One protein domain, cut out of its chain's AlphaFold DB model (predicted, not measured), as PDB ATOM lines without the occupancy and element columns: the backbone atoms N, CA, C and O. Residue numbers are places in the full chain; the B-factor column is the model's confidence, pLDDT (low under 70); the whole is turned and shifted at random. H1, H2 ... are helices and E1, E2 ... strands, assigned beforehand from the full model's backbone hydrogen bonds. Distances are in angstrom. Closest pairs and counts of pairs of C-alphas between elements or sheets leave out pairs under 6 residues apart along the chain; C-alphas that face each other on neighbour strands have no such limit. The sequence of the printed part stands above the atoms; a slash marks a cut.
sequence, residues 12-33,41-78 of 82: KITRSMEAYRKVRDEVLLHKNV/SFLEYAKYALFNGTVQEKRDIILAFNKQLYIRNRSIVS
ATOM      1  N   LYS A  12     307.686 216.084 239.470       89.81
ATOM      2  CA  LYS A  12     307.045 216.901 240.496       89.81
ATOM      3  C   LYS A  12     307.276 218.393 240.247       89.81
ATOM      4  O   LYS A  12     306.324 219.164 240.296       89.81
ATOM      5  N   ILE A  13     308.516 218.778 239.940       90.31
ATOM      6  CA  ILE A  13     308.872 220.162 239.602       90.31
ATOM      7  C   ILE A  13     308.159 220.585 238.321       90.31
ATOM      8  O   ILE A  13     307.606 221.677 238.287       90.31
ATOM      9  N   THR A  14     308.105 219.720 237.306       92.06
ATOM     10  CA  THR A  14     307.386 219.991 236.053       92.06
ATOM     11  C   THR A  14     305.909 220.293 236.310       92.06
ATOM     12  O   THR A  14     305.404 221.314 235.856       92.06
ATOM     13  N   ARG A  15     305.225 219.474 237.117       93.75
ATOM     14  CA  ARG A  15     303.811 219.703 237.468       93.75
ATOM     15  C   ARG A  15     303.602 221.011 238.230       93.75
ATOM     16  O   ARG A  15     302.647 221.734 237.960       93.75
ATOM     17  N   SER A  16     304.486 221.332 239.173       92.62
ATOM     18  CA  SER A  16     304.407 222.603 239.898       92.62
ATOM     19  C   SER A  16     304.701 223.805 238.992       92.62
ATOM     20  O   SER A  16     304.039 224.834 239.117       92.62
ATOM     21  N   MET A  17     305.629 223.666 238.041       94.00
ATOM     22  CA  MET A  17     305.890 224.671 237.007       94.00
ATOM     23  C   MET A  17     304.672 224.891 236.109       94.00
ATOM     24  O   MET A  17     304.345 226.036 235.817       94.00
ATOM     25  N   GLU A  18     303.975 223.831 235.703       93.88
ATOM     26  CA  GLU A  18     302.743 223.936 234.912       93.88
ATOM     27  C   GLU A  18     301.613 224.621 235.688       93.88
ATOM     28  O   GLU A  18     300.877 225.431 235.125       93.88
ATOM     29  N   ALA A  19     301.474 224.332 236.985       92.94
ATOM     30  CA  ALA A  19     300.497 225.008 237.834       92.94
ATOM     31  C   ALA A  19     300.804 226.510 237.957       92.94
ATOM     32  O   ALA A  19     299.910 227.338 237.787       92.94
ATOM     33  N   TYR A  20     302.074 226.858 238.183       93.50
ATOM     34  CA  TYR A  20     302.535 228.245 238.186       93.50
ATOM     35  C   TYR A  20     302.303 228.924 236.828       93.50
ATOM     36  O   TYR A  20     301.809 230.053 236.792       93.50
ATOM     37  N   ARG A  21     302.576 228.218 235.720       93.88
ATOM     38  CA  ARG A  21     302.350 228.700 234.354       93.88
ATOM     39  C   ARG A  21     300.921 229.157 234.139       93.88
ATOM     40  O   ARG A  21     300.717 230.283 233.715       93.88
ATOM     41  N   LYS A  22     299.942 228.321 234.485       94.00
ATOM     42  CA  LYS A  22     298.520 228.640 234.280       94.00
ATOM     43  C   LYS A  22     298.126 229.957 234.947       94.00
ATOM     44  O   LYS A  22     297.536 230.815 234.306       94.00
ATOM     45  N   VAL A  23     298.520 230.139 236.208       92.75
ATOM     46  CA  VAL A  23     298.204 231.360 236.964       92.75
ATOM     47  C   VAL A  23     298.927 232.578 236.383       92.75
ATOM     48  O   VAL A  23     298.344 233.653 236.275       92.75
ATOM     49  N   ARG A  24     300.200 232.432 235.998       92.62
ATOM     50  CA  ARG A  24     300.972 233.518 235.380       92.62
ATOM     51  C   ARG A  24     300.360 233.944 234.046       92.62
ATOM     52  O   ARG A  24     300.206 235.140 233.813       92.62
ATOM     53  N   ASP A  25     300.005 232.982 233.203       94.44
ATOM     54  CA  ASP A  25     299.476 233.225 231.865       94.44
ATOM     55  C   ASP A  25     298.114 233.943 231.949       94.44
ATOM     56  O   ASP A  25     297.895 234.919 231.238       94.44
ATOM     57  N   GLU A  26     297.248 233.581 232.906       94.12
ATOM     58  CA  GLU A  26     296.009 234.329 233.194       94.12
ATOM     59  C   GLU A  26     296.278 235.798 233.578       94.12
ATOM     60  O   GLU A  26     295.583 236.709 233.118       94.12
ATOM     61  N   VAL A  27     297.310 236.053 234.390       92.88
ATOM     62  CA  VAL A  27     297.702 237.416 234.792       92.88
ATOM     63  C   VAL A  27     298.263 238.219 233.616       92.88
ATOM     64  O   VAL A  27     298.003 239.421 233.529       92.88
ATOM     65  N   LEU A  28     299.034 237.590 232.724       92.00
ATOM     66  CA  LEU A  28     299.583 238.233 231.525       92.00
ATOM     67  C   LEU A  28     298.474 238.587 230.531       92.00
ATOM     68  O   LEU A  28     298.399 239.737 230.091       92.00
ATOM     69  N   LEU A  29     297.542 237.660 230.290       93.31
ATOM     70  CA  LEU A  29     296.374 237.900 229.441       93.31
ATOM     71  C   LEU A  29     295.536 239.077 229.950       93.31
ATOM     72  O   LEU A  29     295.140 239.936 229.166       93.31
ATOM     73  N   HIS A  30     295.327 239.187 231.267       94.00
ATOM     74  CA  HIS A  30     294.606 240.326 231.849       94.00
ATOM     75  C   HIS A  30     295.310 241.675 231.619       94.00
ATOM     76  O   HIS A  30     294.674 242.730 231.624       94.00
ATOM     77  N   LYS A  31     296.627 241.656 231.401       93.00
ATOM     78  CA  LYS A  31     297.436 242.836 231.072       93.00
ATOM     79  C   LYS A  31     297.566 243.075 229.564       93.00
ATOM     80  O   LYS A  31     298.306 243.977 229.182       93.00
ATOM     81  N   ASN A  32     296.852 242.315 228.728       91.69
ATOM     82  CA  ASN A  32     297.004 242.294 227.268       91.69
ATOM     83  C   ASN A  32     298.440 241.965 226.815       91.69
ATOM     84  O   ASN A  32     298.918 242.513 225.825       91.69
ATOM     85  N   VAL A  33     299.133 241.097 227.556       90.75
ATOM     86  CA  VAL A  33     300.440 240.547 227.176       90.75
ATOM     87  C   VAL A  33     300.236 239.109 226.716       90.75
ATOM     88  O   VAL A  33     299.567 238.343 227.413       90.75
ATOM     89  N   SER A  41     310.883 229.830 232.092       88.88
ATOM     90  CA  SER A  41     312.106 229.125 232.452       88.88
ATOM     91  C   SER A  41     312.008 228.500 233.849       88.88
ATOM     92  O   SER A  41     311.355 229.027 234.753       88.88
ATOM     93  N   PHE A  42     312.744 227.406 234.077       87.88
ATOM     94  CA  PHE A  42     312.895 226.828 235.420       87.88
ATOM     95  C   PHE A  42     313.395 227.860 236.440       87.88
ATOM     96  O   PHE A  42     312.954 227.852 237.584       87.88
ATOM     97  N   LEU A  43     314.297 228.764 236.042       87.56
ATOM     98  CA  LEU A  43     314.861 229.776 236.941       87.56
ATOM     99  C   LEU A  43     313.816 230.786 237.421       87.56
ATOM    100  O   LEU A  43     313.879 231.230 238.567       87.56
ATOM    101  N   GLU A  44     312.867 231.152 236.567       89.12
ATOM    102  CA  GLU A  44     311.769 232.055 236.914       89.12
ATOM    103  C   GLU A  44     310.831 231.411 237.934       89.12
ATOM    104  O   GLU A  44     310.594 231.978 239.006       89.12
ATOM    105  N   TYR A  45     310.419 230.167 237.669       91.94
ATOM    106  CA  TYR A  45     309.661 229.377 238.635       91.94
ATOM    107  C   TYR A  45     310.436 229.186 239.947       91.94
ATOM    108  O   TYR A  45     309.884 229.387 241.027       91.94
ATOM    109  N   ALA A  46     311.727 228.855 239.881       90.31
ATOM    110  CA  ALA A  46     312.560 228.645 241.060       90.31
ATOM    111  C   ALA A  46     312.653 229.908 241.925       90.31
ATOM    112  O   ALA A  46     312.560 229.811 243.149       90.31
ATOM    113  N   LYS A  47     312.778 231.097 241.318       90.62
ATOM    114  CA  LYS A  47     312.711 232.371 242.050       90.62
ATOM    115  C   LYS A  47     311.370 232.499 242.767       90.62
ATOM    116  O   LYS A  47     311.358 232.688 243.982       90.62
ATOM    117  N   TYR A  48     310.258 232.345 242.049       93.06
ATOM    118  CA  TYR A  48     308.924 232.401 242.649       93.06
ATOM    119  C   TYR A  48     308.782 231.423 243.827       93.06
ATOM    120  O   TYR A  48     308.415 231.840 244.926       93.06
ATOM    121  N   ALA A  49     309.134 230.152 243.627       91.06
ATOM    122  CA  ALA A  49     309.005 229.103 244.631       91.06
ATOM    123  C   ALA A  49     309.877 229.372 245.870       91.06
ATOM    124  O   ALA A  49     309.434 229.168 247.001       91.06
ATOM    125  N   LEU A  50     311.097 229.891 245.691       89.06
ATOM    126  CA  LEU A  50     311.989 230.238 246.801       89.06
ATOM    127  C   LEU A  50     311.450 231.393 247.656       89.06
ATOM    128  O   LEU A  50     311.549 231.336 248.889       89.06
ATOM    129  N   PHE A  51     310.849 232.410 247.035       89.25
ATOM    130  CA  PHE A  51     310.281 233.552 247.757       89.25
ATOM    131  C   PHE A  51     308.901 233.236 248.344       89.25
ATOM    132  O   PHE A  51     308.720 233.317 249.561       89.25
ATOM    133  N   ASN A  52     307.965 232.798 247.504       90.06
ATOM    134  CA  ASN A  52     306.535 232.724 247.812       90.06
ATOM    135  C   ASN A  52     305.996 231.295 247.947       90.06
ATOM    136  O   ASN A  52     304.910 231.108 248.487       90.06
ATOM    137  N   GLY A  53     306.732 230.297 247.457       86.88
ATOM    138  CA  GLY A  53     306.291 228.905 247.466       86.88
ATOM    139  C   GLY A  53     306.229 228.292 248.863       86.88
ATOM    140  O   GLY A  53     306.760 228.809 249.853       86.88
ATOM    141  N   THR A  54     305.597 227.133 248.933       90.31
ATOM    142  CA  THR A  54     305.527 226.302 250.135       90.31
ATOM    143  C   THR A  54     306.908 225.785 250.545       90.31
ATOM    144  O   THR A  54     307.835 225.687 249.741       90.31
ATOM    145  N   VAL A  55     307.054 225.366 251.806       88.38
ATOM    146  CA  VAL A  55     308.290 224.715 252.290       88.38
ATOM    147  C   VAL A  55     308.673 223.515 251.415       88.38
ATOM    148  O   VAL A  55     309.858 223.263 251.201       88.38
ATOM    149  N   GLN A  56     307.682 222.789 250.893       89.06
ATOM    150  CA  GLN A  56     307.925 221.642 250.034       89.06
ATOM    151  C   GLN A  56     308.494 222.052 248.673       89.06
ATOM    152  O   GLN A  56     309.498 221.481 248.258       89.06
ATOM    153  N   GLU A  57     307.921 223.060 248.017       88.81
ATOM    154  CA  GLU A  57     308.438 223.564 246.737       88.81
ATOM    155  C   GLU A  57     309.860 224.108 246.889       88.81
ATOM    156  O   GLU A  57     310.733 223.804 246.079       88.81
ATOM    157  N   LYS A  58     310.142 224.825 247.984       90.00
ATOM    158  CA  LYS A  58     311.502 225.294 248.296       90.00
ATOM    159  C   LYS A  58     312.490 224.133 248.397       90.00
ATOM    160  O   LYS A  58     313.586 224.209 247.844       90.00
ATOM    161  N   ARG A  59     312.109 223.051 249.084       87.69
ATOM    162  CA  ARG A  59     312.935 221.835 249.181       87.69
ATOM    163  C   ARG A  59     313.136 221.180 247.822       87.69
ATOM    164  O   ARG A  59     314.263 220.814 247.512       87.69
ATOM    165  N   ASP A  60     312.083 221.060 247.021       89.06
ATOM    166  CA  ASP A  60     312.159 220.432 245.701       89.06
ATOM    167  C   ASP A  60     313.120 221.206 244.779       89.06
ATOM    168  O   ASP A  60     313.967 220.593 244.132       89.06
ATOM    169  N   ILE A  61     313.078 222.545 244.800       89.00
ATOM    170  CA  ILE A  61     314.036 223.399 244.080       89.00
ATOM    171  C   ILE A  61     315.469 223.176 244.575       89.00
ATOM    172  O   ILE A  61     316.371 222.986 243.762       89.00
ATOM    173  N   ILE A  62     315.699 223.162 245.891       85.75
ATOM    174  CA  ILE A  62     317.036 222.928 246.465       85.75
ATOM    175  C   ILE A  62     317.586 221.557 246.042       85.75
ATOM    176  O   ILE A  62     318.748 221.454 245.647       85.75
ATOM    177  N   LEU A  63     316.749 220.516 246.071       85.25
ATOM    178  CA  LEU A  63     317.118 219.170 245.628       85.25
ATOM    179  C   LEU A  63     317.421 219.124 244.123       85.25
ATOM    180  O   LEU A  63     318.345 218.420 243.714       85.25
ATOM    181  N   ALA A  64     316.708 219.908 243.309       85.69
ATOM    182  CA  ALA A  64     316.938 220.006 241.865       85.69
ATOM    183  C   ALA A  64     318.342 220.516 241.520       85.69
ATOM    184  O   ALA A  64     318.939 220.075 240.537       85.69
ATOM    185  N   PHE A  65     318.899 221.410 242.344       78.50
ATOM    186  CA  PHE A  65     320.267 221.909 242.173       78.50
ATOM    187  C   PHE A  65     321.344 220.867 242.510       78.50
ATOM    188  O   PHE A  65     322.523 221.128 242.264       78.50
ATOM    189  N   ASN A  66     320.961 219.698 243.050       72.56
ATOM    190  CA  ASN A  66     321.841 218.572 243.388       72.56
ATOM    191  C   ASN A  66     323.124 219.010 244.126       72.56
ATOM    192  O   ASN A  66     324.208 218.460 243.926       72.56
ATOM    193  N   LYS A  67     322.993 220.047 244.959       69.44
ATOM    194  CA  LYS A  67     324.048 220.624 245.789       69.44
ATOM    195  C   LYS A  67     323.548 220.710 247.217       69.44
ATOM    196  O   LYS A  67     322.390 221.038 247.465       69.44
ATOM    197  N   GLN A  68     324.447 220.449 248.156       64.81
ATOM    198  CA  GLN A  68     324.181 220.668 249.567       64.81
ATOM    199  C   GLN A  68     324.188 222.182 249.814       64.81
ATOM    200  O   GLN A  68     325.232 222.829 249.769       64.81
ATOM    201  N   LEU A  69     322.995 222.754 249.969       68.31
ATOM    202  CA  LEU A  69     322.790 224.169 250.256       68.31
ATOM    203  C   LEU A  69     322.336 224.315 251.707       68.31
ATOM    204  O   LEU A  69     321.499 223.548 252.185       68.31
ATOM    205  N   TYR A  70     322.874 225.312 252.398       66.88
ATOM    206  CA  TYR A  70     322.588 225.584 253.802       66.88
ATOM    207  C   TYR A  70     321.892 226.941 253.924       66.88
ATOM    208  O   TYR A  70     322.243 227.889 253.222       66.88
ATOM    209  N   ILE A  71     320.906 227.049 254.815       65.56
ATOM    210  CA  ILE A  71     320.215 228.313 255.102       65.56
ATOM    211  C   ILE A  71     320.807 228.897 256.386       65.56
ATOM    212  O   ILE A  71     320.686 228.292 257.450       65.56
ATOM    213  N   ARG A  72     321.418 230.085 256.301       67.12
ATOM    214  CA  ARG A  72     321.955 230.838 257.450       67.12
ATOM    215  C   ARG A  72     321.535 232.300 257.342       67.12
ATOM    216  O   ARG A  72     321.729 232.909 256.299       67.12
ATOM    217  N   ASN A  73     320.973 232.877 258.406       66.50
ATOM    218  CA  ASN A  73     320.586 234.298 258.459       66.50
ATOM    219  C   ASN A  73     319.769 234.761 257.235       66.50
ATOM    220  O   ASN A  73     320.068 235.788 256.630       66.50
ATOM    221  N   ARG A  74     318.757 233.975 256.836       70.50
ATOM    222  CA  ARG A  74     317.920 234.218 255.640       70.50
ATOM    223  C   ARG A  74     318.682 234.232 254.300       70.50
ATOM    224  O   ARG A  74     318.114 234.635 253.294       70.50
ATOM    225  N   SER A  75     319.927 233.759 254.273       61.06
ATOM    226  CA  SER A  75     320.767 233.636 253.076       61.06
ATOM    227  C   SER A  75     321.088 232.167 252.779       61.06
ATOM    228  O   SER A  75     321.199 231.350 253.695       61.06
ATOM    229  N   ILE A  76     321.223 231.826 251.493       65.88
ATOM    230  CA  ILE A  76     321.578 230.478 251.020       65.88
ATOM    231  C   ILE A  76     323.094 230.425 250.800       65.88
ATOM    232  O   ILE A  76     323.624 231.211 250.016       65.88
ATOM    233  N   VAL A  77     323.792 229.506 251.474       72.56
ATOM    234  CA  VAL A  77     325.249 229.317 251.371       72.56
ATOM    235  C   VAL A  77     325.589 227.903 250.887       72.56
ATOM    236  O   VAL A  77     324.883 226.943 251.191       72.56
ATOM    237  N   SER A  78     326.671 227.764 250.117       67.75
ATOM    238  CA  SER A  78     327.134 226.486 249.544       67.75
ATOM    239  C   SER A  78     328.115 225.717 250.433       67.75
ATOM    240  O   SER A  78     328.549 224.628 250.067       67.75
TER     241      SER A  78
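What this domain is: This is residues 12 to 33 and 41 to 78 of the 82 residues of an uncharacterized protein of Candidatus Curtissbacteria bacterium RIFOXYA1_FULL_41_14 (UniProt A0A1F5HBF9). A long helix, H1, meets with its first part a helical hairpin of H2 and H3, while a small strand hairpin, E1 and E2, makes the opposite end of the elongated outline. Residues 26 to 32, of which 26 to 30 belong to H1, stick out free. The printed part has 60 residues, mostly helix by class, in the order H1, H2, H3, E1, E2; the two-stranded sheet is antiparallel. The whole is loose, with a radius of gyration of the C-alphas of 13.4 A and spans of 40 by 24 by 17 A.

How they stand to each other: H1, residues 12 to 30, only just touches H2, residues 42 to 52, with 3 pairs of C-alphas within 8 A, through its residues 17 to 20 alone. The closest C-alphas, of Met 17 and Tyr 45, are 6.2 A apart, and the lines are about perpendicular at 84 degrees. With residues 13 to 16 alone H1 touches H3, residues 55 to 64, at a steep tilt of 67 degrees, opposite ways; the closest C-alphas, of Ile 13 and Asp 60, are 6.9 A apart. H2 and H3 touch as a helical hairpin at a shallow tilt of 30 degrees, opposite ways; the closest C-alphas, of Leu 50 and Lys 58, are 5.2 A apart. The helix packing is mostly crossed, but only just, with 1 of the 3 touching pairs at a shallow tilt. Every O i to N i+4 pair is within hydrogen-bond range in H2 and H3, and 14 of 15 are in H1. E1, residues 70 to 72, and E2, residues 75 to 77, form an antiparallel hairpin at 140 degrees, with N 70 and O 77 at 2.9 A. Both strands are apart from H1 and H2.

Where its parts are: H1 begins at C-alpha 12 (307.045, 216.901, 240.496) and is 27.9 A long. H2 is 15.1 A long and H3 14.3 A. E2 ends at C-alpha 77 (325.249, 229.317, 251.371).

The domain as a whole: The C-alphas farthest apart, of Asn 32 and Gln 68, are 41.3 A apart. Residues 34 to 40 are not printed, and C-alphas 33 and 41 are 17.2 A apart across this cut. The links printed whole are tight. The model's pLDDT is under 70 at residues 67 to 73, 75 to 76 and 78.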